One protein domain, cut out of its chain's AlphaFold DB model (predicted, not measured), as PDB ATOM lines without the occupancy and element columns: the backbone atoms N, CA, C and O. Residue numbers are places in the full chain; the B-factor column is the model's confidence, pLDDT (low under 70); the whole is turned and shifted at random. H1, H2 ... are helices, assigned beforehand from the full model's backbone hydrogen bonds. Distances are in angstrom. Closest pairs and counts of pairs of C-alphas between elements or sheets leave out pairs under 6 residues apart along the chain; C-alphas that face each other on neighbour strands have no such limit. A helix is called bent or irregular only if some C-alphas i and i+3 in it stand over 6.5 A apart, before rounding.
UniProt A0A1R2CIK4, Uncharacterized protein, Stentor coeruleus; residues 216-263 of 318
ATOM      1  N   ARG A 216     -15.933 -38.840  15.316       91.44
ATOM      2  CA  ARG A 216     -14.787 -39.582  14.755       91.44
ATOM      3  C   ARG A 216     -13.622 -38.653  14.416       91.44
ATOM      4  O   ARG A 216     -12.620 -38.734  15.102       91.44
ATOM      5  N   GLU A 217     -13.792 -37.674  13.529       89.19
ATOM      6  CA  GLU A 217     -12.697 -36.764  13.130       89.19
ATOM      7  C   GLU A 217     -11.886 -36.142  14.273       89.19
ATOM      8  O   GLU A 217     -10.661 -36.120  14.210       89.19
ATOM      9  N   ILE A 218     -12.526 -35.674  15.353       90.50
ATOM     10  CA  ILE A 218     -11.765 -35.064  16.456       90.50
ATOM     11  C   ILE A 218     -11.081 -36.104  17.345       90.50
ATOM     12  O   ILE A 218     -10.103 -35.758  17.995       90.50
ATOM     13  N   MET A 219     -11.508 -37.374  17.326       90.75
ATOM     14  CA  MET A 219     -10.824 -38.480  18.013       90.75
ATOM     15  C   MET A 219      -9.424 -38.766  17.443       90.75
ATOM     16  O   MET A 219      -8.646 -39.450  18.103       90.75
ATOM     17  N   LYS A 220      -9.077 -38.230  16.257       85.56
ATOM     18  CA  LYS A 220      -7.701 -38.246  15.725       85.56
ATOM     19  C   LYS A 220      -6.742 -37.385  16.565       85.56
ATOM     20  O   LYS A 220      -5.535 -37.616  16.552       85.56
ATOM     21  N   ASN A 221      -7.250 -36.399  17.313       87.50
ATOM     22  CA  ASN A 221      -6.419 -35.535  18.152       87.50
ATOM     23  C   ASN A 221      -5.853 -36.310  19.350       87.50
ATOM     24  O   ASN A 221      -6.593 -36.971  20.078       87.50
ATOM     25  N   LYS A 222      -4.565 -36.094  19.652       84.81
ATOM     26  CA  LYS A 222      -3.862 -36.678  20.812       84.81
ATOM     27  C   LYS A 222      -4.593 -36.481  22.152       84.81
ATOM     28  O   LYS A 222      -4.466 -37.316  23.036       84.81
ATOM     29  N   GLU A 223      -5.389 -35.417  22.298       87.31
ATOM     30  CA  GLU A 223      -6.180 -35.154  23.514       87.31
ATOM     31  C   GLU A 223      -7.291 -36.189  23.799       87.31
ATOM     32  O   GLU A 223      -7.735 -36.278  24.941       87.31
ATOM     33  N   TYR A 224      -7.719 -36.978  22.803       90.75
ATOM     34  CA  TYR A 224      -8.729 -38.039  22.954       90.75
ATOM     35  C   TYR A 224      -8.154 -39.455  22.803       90.75
ATOM     36  O   TYR A 224      -8.926 -40.403  22.675       90.75
ATOM     37  N   GLU A 225      -6.829 -39.640  22.830       90.00
ATOM     38  CA  GLU A 225      -6.208 -40.964  22.667       90.00
ATOM     39  C   GLU A 225      -6.720 -41.976  23.703       90.00
ATOM     40  O   GLU A 225      -7.160 -43.063  23.334       90.00
ATOM     41  N   ASP A 226      -6.755 -41.613  24.988       90.94
ATOM     42  CA  ASP A 226      -7.255 -42.513  26.038       90.94
ATOM     43  C   ASP A 226      -8.763 -42.754  25.932       90.94
ATOM     44  O   ASP A 226      -9.253 -43.804  26.339       90.94
ATOM     45  N   LEU A 227      -9.508 -41.803  25.353       94.94
ATOM     46  CA  LEU A 227     -10.920 -41.992  25.043       94.94
ATOM     47  C   LEU A 227     -11.102 -42.969  23.876       94.94
ATOM     48  O   LEU A 227     -12.005 -43.794  23.931       94.94
ATOM     49  N   LEU A 228     -10.236 -42.932  22.858       93.25
ATOM     50  CA  LEU A 228     -10.235 -43.905  21.763       93.25
ATOM     51  C   LEU A 228      -9.859 -45.305  22.268       93.25
ATOM     52  O   LEU A 228     -10.516 -46.278  21.909       93.25
ATOM     53  N   ILE A 229      -8.851 -45.403  23.144       91.50
ATOM     54  CA  ILE A 229      -8.476 -46.655  23.818       91.50
ATOM     55  C   ILE A 229      -9.649 -47.174  24.659       91.50
ATOM     56  O   ILE A 229     -10.012 -48.340  24.545       91.50
ATOM     57  N   TYR A 230     -10.283 -46.317  25.460       93.88
ATOM     58  CA  TYR A 230     -11.442 -46.684  26.271       93.88
ATOM     59  C   TYR A 230     -12.623 -47.175  25.421       93.88
ATOM     60  O   TYR A 230     -13.199 -48.217  25.719       93.88
ATOM     61  N   VAL A 231     -12.966 -46.469  24.340       94.00
ATOM     62  CA  VAL A 231     -14.059 -46.854  23.432       94.00
ATOM     63  C   VAL A 231     -13.759 -48.193  22.754       94.00
ATOM     64  O   VAL A 231     -14.616 -49.075  22.785       94.00
ATOM     65  N   TYR A 232     -12.527 -48.403  22.274       92.19
ATOM     66  CA  TYR A 232     -12.070 -49.703  21.772       92.19
ATOM     67  C   TYR A 232     -12.232 -50.821  22.807       92.19
ATOM     68  O   TYR A 232     -12.754 -51.882  22.479       92.19
ATOM     69  N   LEU A 233     -11.810 -50.593  24.056       89.38
ATOM     70  CA  LEU A 233     -11.933 -51.581  25.130       89.38
ATOM     71  C   LEU A 233     -13.393 -51.957  25.378       89.38
ATOM     72  O   LEU A 233     -13.712 -53.142  25.414       89.38
ATOM     73  N   ILE A 234     -14.275 -50.967  25.524       90.31
ATOM     74  CA  ILE A 234     -15.701 -51.206  25.766       90.31
ATOM     75  C   ILE A 234     -16.339 -51.951  24.591       90.31
ATOM     76  O   ILE A 234     -17.006 -52.958  24.811       90.31
ATOM     77  N   GLU A 235     -16.101 -51.521  23.352       89.38
ATOM     78  CA  GLU A 235     -16.627 -52.204  22.165       89.38
ATOM     79  C   GLU A 235     -16.089 -53.635  22.046       89.38
ATOM     80  O   GLU A 235     -16.854 -54.552  21.748       89.38
ATOM     81  N   LYS A 236     -14.805 -53.866  22.346       83.56
ATOM     82  CA  LYS A 236     -14.223 -55.210  22.313       83.56
ATOM     83  C   LYS A 236     -14.818 -56.117  23.390       83.56
ATOM     84  O   LYS A 236     -15.262 -57.205  23.059       83.56
ATOM     85  N   PHE A 237     -14.900 -55.674  24.647       81.06
ATOM     86  CA  PHE A 237     -15.489 -56.475  25.729       81.06
ATOM     87  C   PHE A 237     -16.992 -56.740  25.546       81.06
ATOM     88  O   PHE A 237     -17.478 -57.777  25.990       81.06
ATOM     89  N   LEU A 238     -17.733 -55.830  24.900       79.50
ATOM     90  CA  LEU A 238     -19.153 -56.034  24.590       79.50
ATOM     91  C   LEU A 238     -19.376 -57.025  23.435       79.50
ATOM     92  O   LEU A 238     -20.353 -57.770  23.469       79.50
ATOM     93  N   ASN A 239     -18.485 -57.048  22.438       77.69
ATOM     94  CA  ASN A 239     -18.589 -57.946  21.281       77.69
ATOM     95  C   ASN A 239     -17.911 -59.314  21.510       77.69
ATOM     96  O   ASN A 239     -18.342 -60.319  20.950       77.69
ATOM     97  N   GLU A 240     -16.866 -59.367  22.339       75.88
ATOM     98  CA  GLU A 240     -16.050 -60.548  22.640       75.88
ATOM     99  C   GLU A 240     -15.956 -60.752  24.171       75.88
ATOM    100  O   GLU A 240     -14.949 -60.411  24.793       75.88
ATOM    101  N   PRO A 241     -16.973 -61.332  24.835       62.50
ATOM    102  CA  PRO A 241     -16.951 -61.515  26.292       62.50
ATOM    103  C   PRO A 241     -15.927 -62.558  26.793       62.50
ATOM    104  O   PRO A 241     -15.721 -62.671  27.997       62.50
ATOM    105  N   GLN A 242     -15.277 -63.316  25.897       60.97
ATOM    106  CA  GLN A 242     -14.252 -64.327  26.219       60.97
ATOM    107  C   GLN A 242     -12.841 -63.930  25.742       60.97
ATOM    108  O   GLN A 242     -12.094 -64.753  25.212       60.97
ATOM    109  N   ILE A 243     -12.445 -62.665  25.912       58.94
ATOM    110  CA  ILE A 243     -11.053 -62.270  25.652       58.94
ATOM    111  C   ILE A 243     -10.149 -62.925  26.704       58.94
ATOM    112  O   ILE A 243     -10.130 -62.515  27.865       58.94
ATOM    113  N   ASN A 244      -9.333 -63.890  26.272       56.88
ATOM    114  CA  ASN A 244      -8.166 -64.349  27.022       56.88
ATOM    115  C   ASN A 244      -7.133 -63.212  27.078       56.88
ATOM    116  O   ASN A 244      -6.220 -63.135  26.255       56.88
ATOM    117  N   VAL A 245      -7.306 -62.288  28.028       56.22
ATOM    118  CA  VAL A 245      -6.344 -61.214  28.285       56.22
ATOM    119  C   VAL A 245      -5.078 -61.852  28.845       56.22
ATOM    120  O   VAL A 245      -5.029 -62.212  30.019       56.22
ATOM    121  N   ILE A 246      -4.048 -61.986  28.008       55.34
ATOM    122  CA  ILE A 246      -2.711 -62.372  28.461       55.34
ATOM    123  C   ILE A 246      -2.235 -61.275  29.425       55.34
ATOM    124  O   ILE A 246      -2.100 -60.121  28.986       55.34
ATOM    125  N   PRO A 247      -1.983 -61.584  30.714       47.59
ATOM    126  CA  PRO A 247      -1.471 -60.600  31.656       47.59
ATOM    127  C   PRO A 247      -0.224 -59.919  31.085       47.59
ATOM    128  O   PRO A 247       0.608 -60.561  30.449       47.59
ATOM    129  N   HIS A 248      -0.105 -58.610  31.303       47.50
ATOM    130  CA  HIS A 248       0.991 -57.760  30.812       47.50
ATOM    131  C   HIS A 248       1.007 -57.431  29.305       47.50
ATOM    132  O   HIS A 248       1.832 -56.614  28.894       47.50
ATOM    133  N   THR A 249       0.075 -57.931  28.483       57.97
ATOM    134  CA  THR A 249      -0.136 -57.338  27.146       57.97
ATOM    135  C   THR A 249      -0.955 -56.050  27.254       57.97
ATOM    136  O   THR A 249      -2.097 -56.044  27.711       57.97
ATOM    137  N   GLY A 250      -0.361 -54.920  26.858       60.19
ATOM    138  CA  GLY A 250      -1.047 -53.630  26.852       60.19
ATOM    139  C   GLY A 250      -2.168 -53.620  25.814       60.19
ATOM    140  O   GLY A 250      -1.894 -53.624  24.615       60.19
ATOM    141  N   ILE A 251      -3.425 -53.594  26.258       69.12
ATOM    142  CA  ILE A 251      -4.576 -53.639  25.353       69.12
ATOM    143  C   ILE A 251      -4.724 -52.281  24.647       69.12
ATOM    144  O   ILE A 251      -4.948 -51.254  25.288       69.12
ATOM    145  N   ARG A 252      -4.583 -52.272  23.317       77.19
ATOM    146  CA  ARG A 252      -4.601 -51.071  22.462       77.19
ATOM    147  C   ARG A 252      -5.492 -51.291  21.229       77.19
ATOM    148  O   ARG A 252      -5.579 -52.431  20.773       77.19
ATOM    149  N   PRO A 253      -6.097 -50.231  20.656       82.25
ATOM    150  CA  PRO A 253      -6.803 -50.309  19.379       82.25
ATOM    151  C   PRO A 253      -5.911 -50.886  18.272       82.25
ATOM    152  O   PRO A 253      -4.779 -50.433  18.101       82.25
ATOM    153  N   THR A 254      -6.410 -51.866  17.515       82.75
ATOM    154  CA  THR A 254      -5.668 -52.431  16.373       82.75
ATOM    155  C   THR A 254      -5.747 -51.515  15.149       82.75
ATOM    156  O   THR A 254      -6.607 -50.633  15.073       82.75
ATOM    157  N   LYS A 255      -4.876 -51.725  14.152       81.12
ATOM    158  CA  LYS A 255      -4.901 -50.947  12.899       81.12
ATOM    159  C   LYS A 255      -6.226 -51.126  12.150       81.12
ATOM    160  O   LYS A 255      -6.758 -50.169  11.596       81.12
ATOM    161  N   GLU A 256      -6.771 -52.335  12.179       83.31
ATOM    162  CA  GLU A 256      -8.040 -52.725  11.560       83.31
ATOM    163  C   GLU A 256      -9.206 -52.013  12.250       83.31
ATOM    164  O   GLU A 256     -10.069 -51.446  11.579       83.31
ATOM    165  N   TYR A 257      -9.188 -51.970  13.587       86.75
ATOM    166  CA  TYR A 257     -10.170 -51.221  14.362       86.75
ATOM    167  C   TYR A 257     -10.111 -49.725  14.052       86.75
ATOM    168  O   TYR A 257     -11.146 -49.122  13.792       86.75
ATOM    169  N   ILE A 258      -8.915 -49.126  14.040       86.00
ATOM    170  CA  ILE A 258      -8.726 -47.702  13.738       86.00
ATOM    171  C   ILE A 258      -9.303 -47.378  12.348       86.00
ATOM    172  O   ILE A 258     -10.172 -46.511  12.246       86.00
ATOM    173  N   LYS A 259      -8.930 -48.134  11.305       83.88
ATOM    174  CA  LYS A 259      -9.485 -47.969   9.947       83.88
ATOM    175  C   LYS A 259     -11.017 -48.092   9.923       83.88
ATOM    176  O   LYS A 259     -11.700 -47.243   9.352       83.88
ATOM    177  N   GLY A 260     -11.588 -49.093  10.599       86.38
ATOM    178  CA  GLY A 260     -13.046 -49.262  10.700       86.38
ATOM    179  C   GLY A 260     -13.757 -48.154  11.497       86.38
ATOM    180  O   GLY A 260     -14.883 -47.760  11.169       86.38
ATOM    181  N   PHE A 261     -13.104 -47.618  12.528       87.12
ATOM    182  CA  PHE A 261     -13.641 -46.566  13.385       87.12
ATOM    183  C   PHE A 261     -13.671 -45.211  12.672       87.12
ATOM    184  O   PHE A 261     -14.692 -44.524  12.727       87.12
ATOM    185  N   PHE A 262     -12.609 -44.830  11.963       87.81
ATOM    186  CA  PHE A 262     -12.575 -43.566  11.219       87.81
ATOM    187  C   PHE A 262     -13.251 -43.657   9.836       87.81
ATOM    188  O   PHE A 262     -13.775 -42.653   9.363       87.81
ATOM    189  N   LYS A 263     -13.400 -44.865   9.265       83.06
ATOM    190  CA  LYS A 263     -13.995 -45.133   7.933       83.06
ATOM    191  C   LYS A 263     -13.228 -44.513   6.761       83.06
ATOM    192  O   LYS A 263     -13.815 -44.233   5.714       83.06
TER     193      LYS A 263
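What this domain is: This is residues 216 to 263 of the 318 residues of an uncharacterized protein of Stentor coeruleus (UniProt A0A1R2CIK4). One long helix, H2, makes the backbone of a loose loop of chain: short H1 makes a corner with its first end, a long link, residues 240 to 254, leaves its other end and folds back, and H3 crosses near its middle, ending close to H1. Residues 237 to 250, of which 237 to 239 belong to H2, stick out from the body. The printed part has 48 residues with three named helices, in the order H1, H2, H3, and no named strand; the class is all helix. It is only just compact, close to loose, with a radius of gyration of the C-alphas of 11.4 A, and elongated, spanning 31 by 20 by 16 A.

Where its parts are: Find C-alpha 222 at (-3.862, -36.678, 20.812); from there H2, residues 222 to 239, runs 25.9 A to C-alpha 239 at (-18.589, -57.946, 21.281). H2 is irregular: C-alphas 223 and 226 are 7.9 A apart. Before it stands H1, residues 216 to 220, 7.3 A long. H3, residues 255 to 262, is 10.8 A long and ends at C-alpha 262, (-12.575, -43.566, 11.219).

How they stand to each other: Look first at residues 224 to 228 of H2, the part that touches H1, only at the corner by their link; the closest C-alphas, of Met 219 and Leu 228, are 6.6 A apart. H2 and H3 are close but not clearly touching, about perpendicular at 76 degrees; their closest C-alphas, of Tyr 232 and Tyr 257, are 7.8 A apart. H1 and H3 only just touch, with 3 pairs of C-alphas within 8 A, the closest those of Arg 216 and Phe 262 at 5.8 A. Every O i to N i+4 pair is within hydrogen-bond range in H3, 12 of 14 are in H2 and 0 of 1 in H1, where 2 of 2 O i to N i+3 pairs are.

The domain as a whole: The two C-alphas farthest apart, those of Glu 217 and Pro 247, are 32.2 A apart. The printed part has no cut; the link from H1 to H2 is tight, and that from H2 to H3 is long, with 15 residues. In the B-factor column, mean pLDDT of the printed part is 80.1, and residues 241 to 251 are under 70.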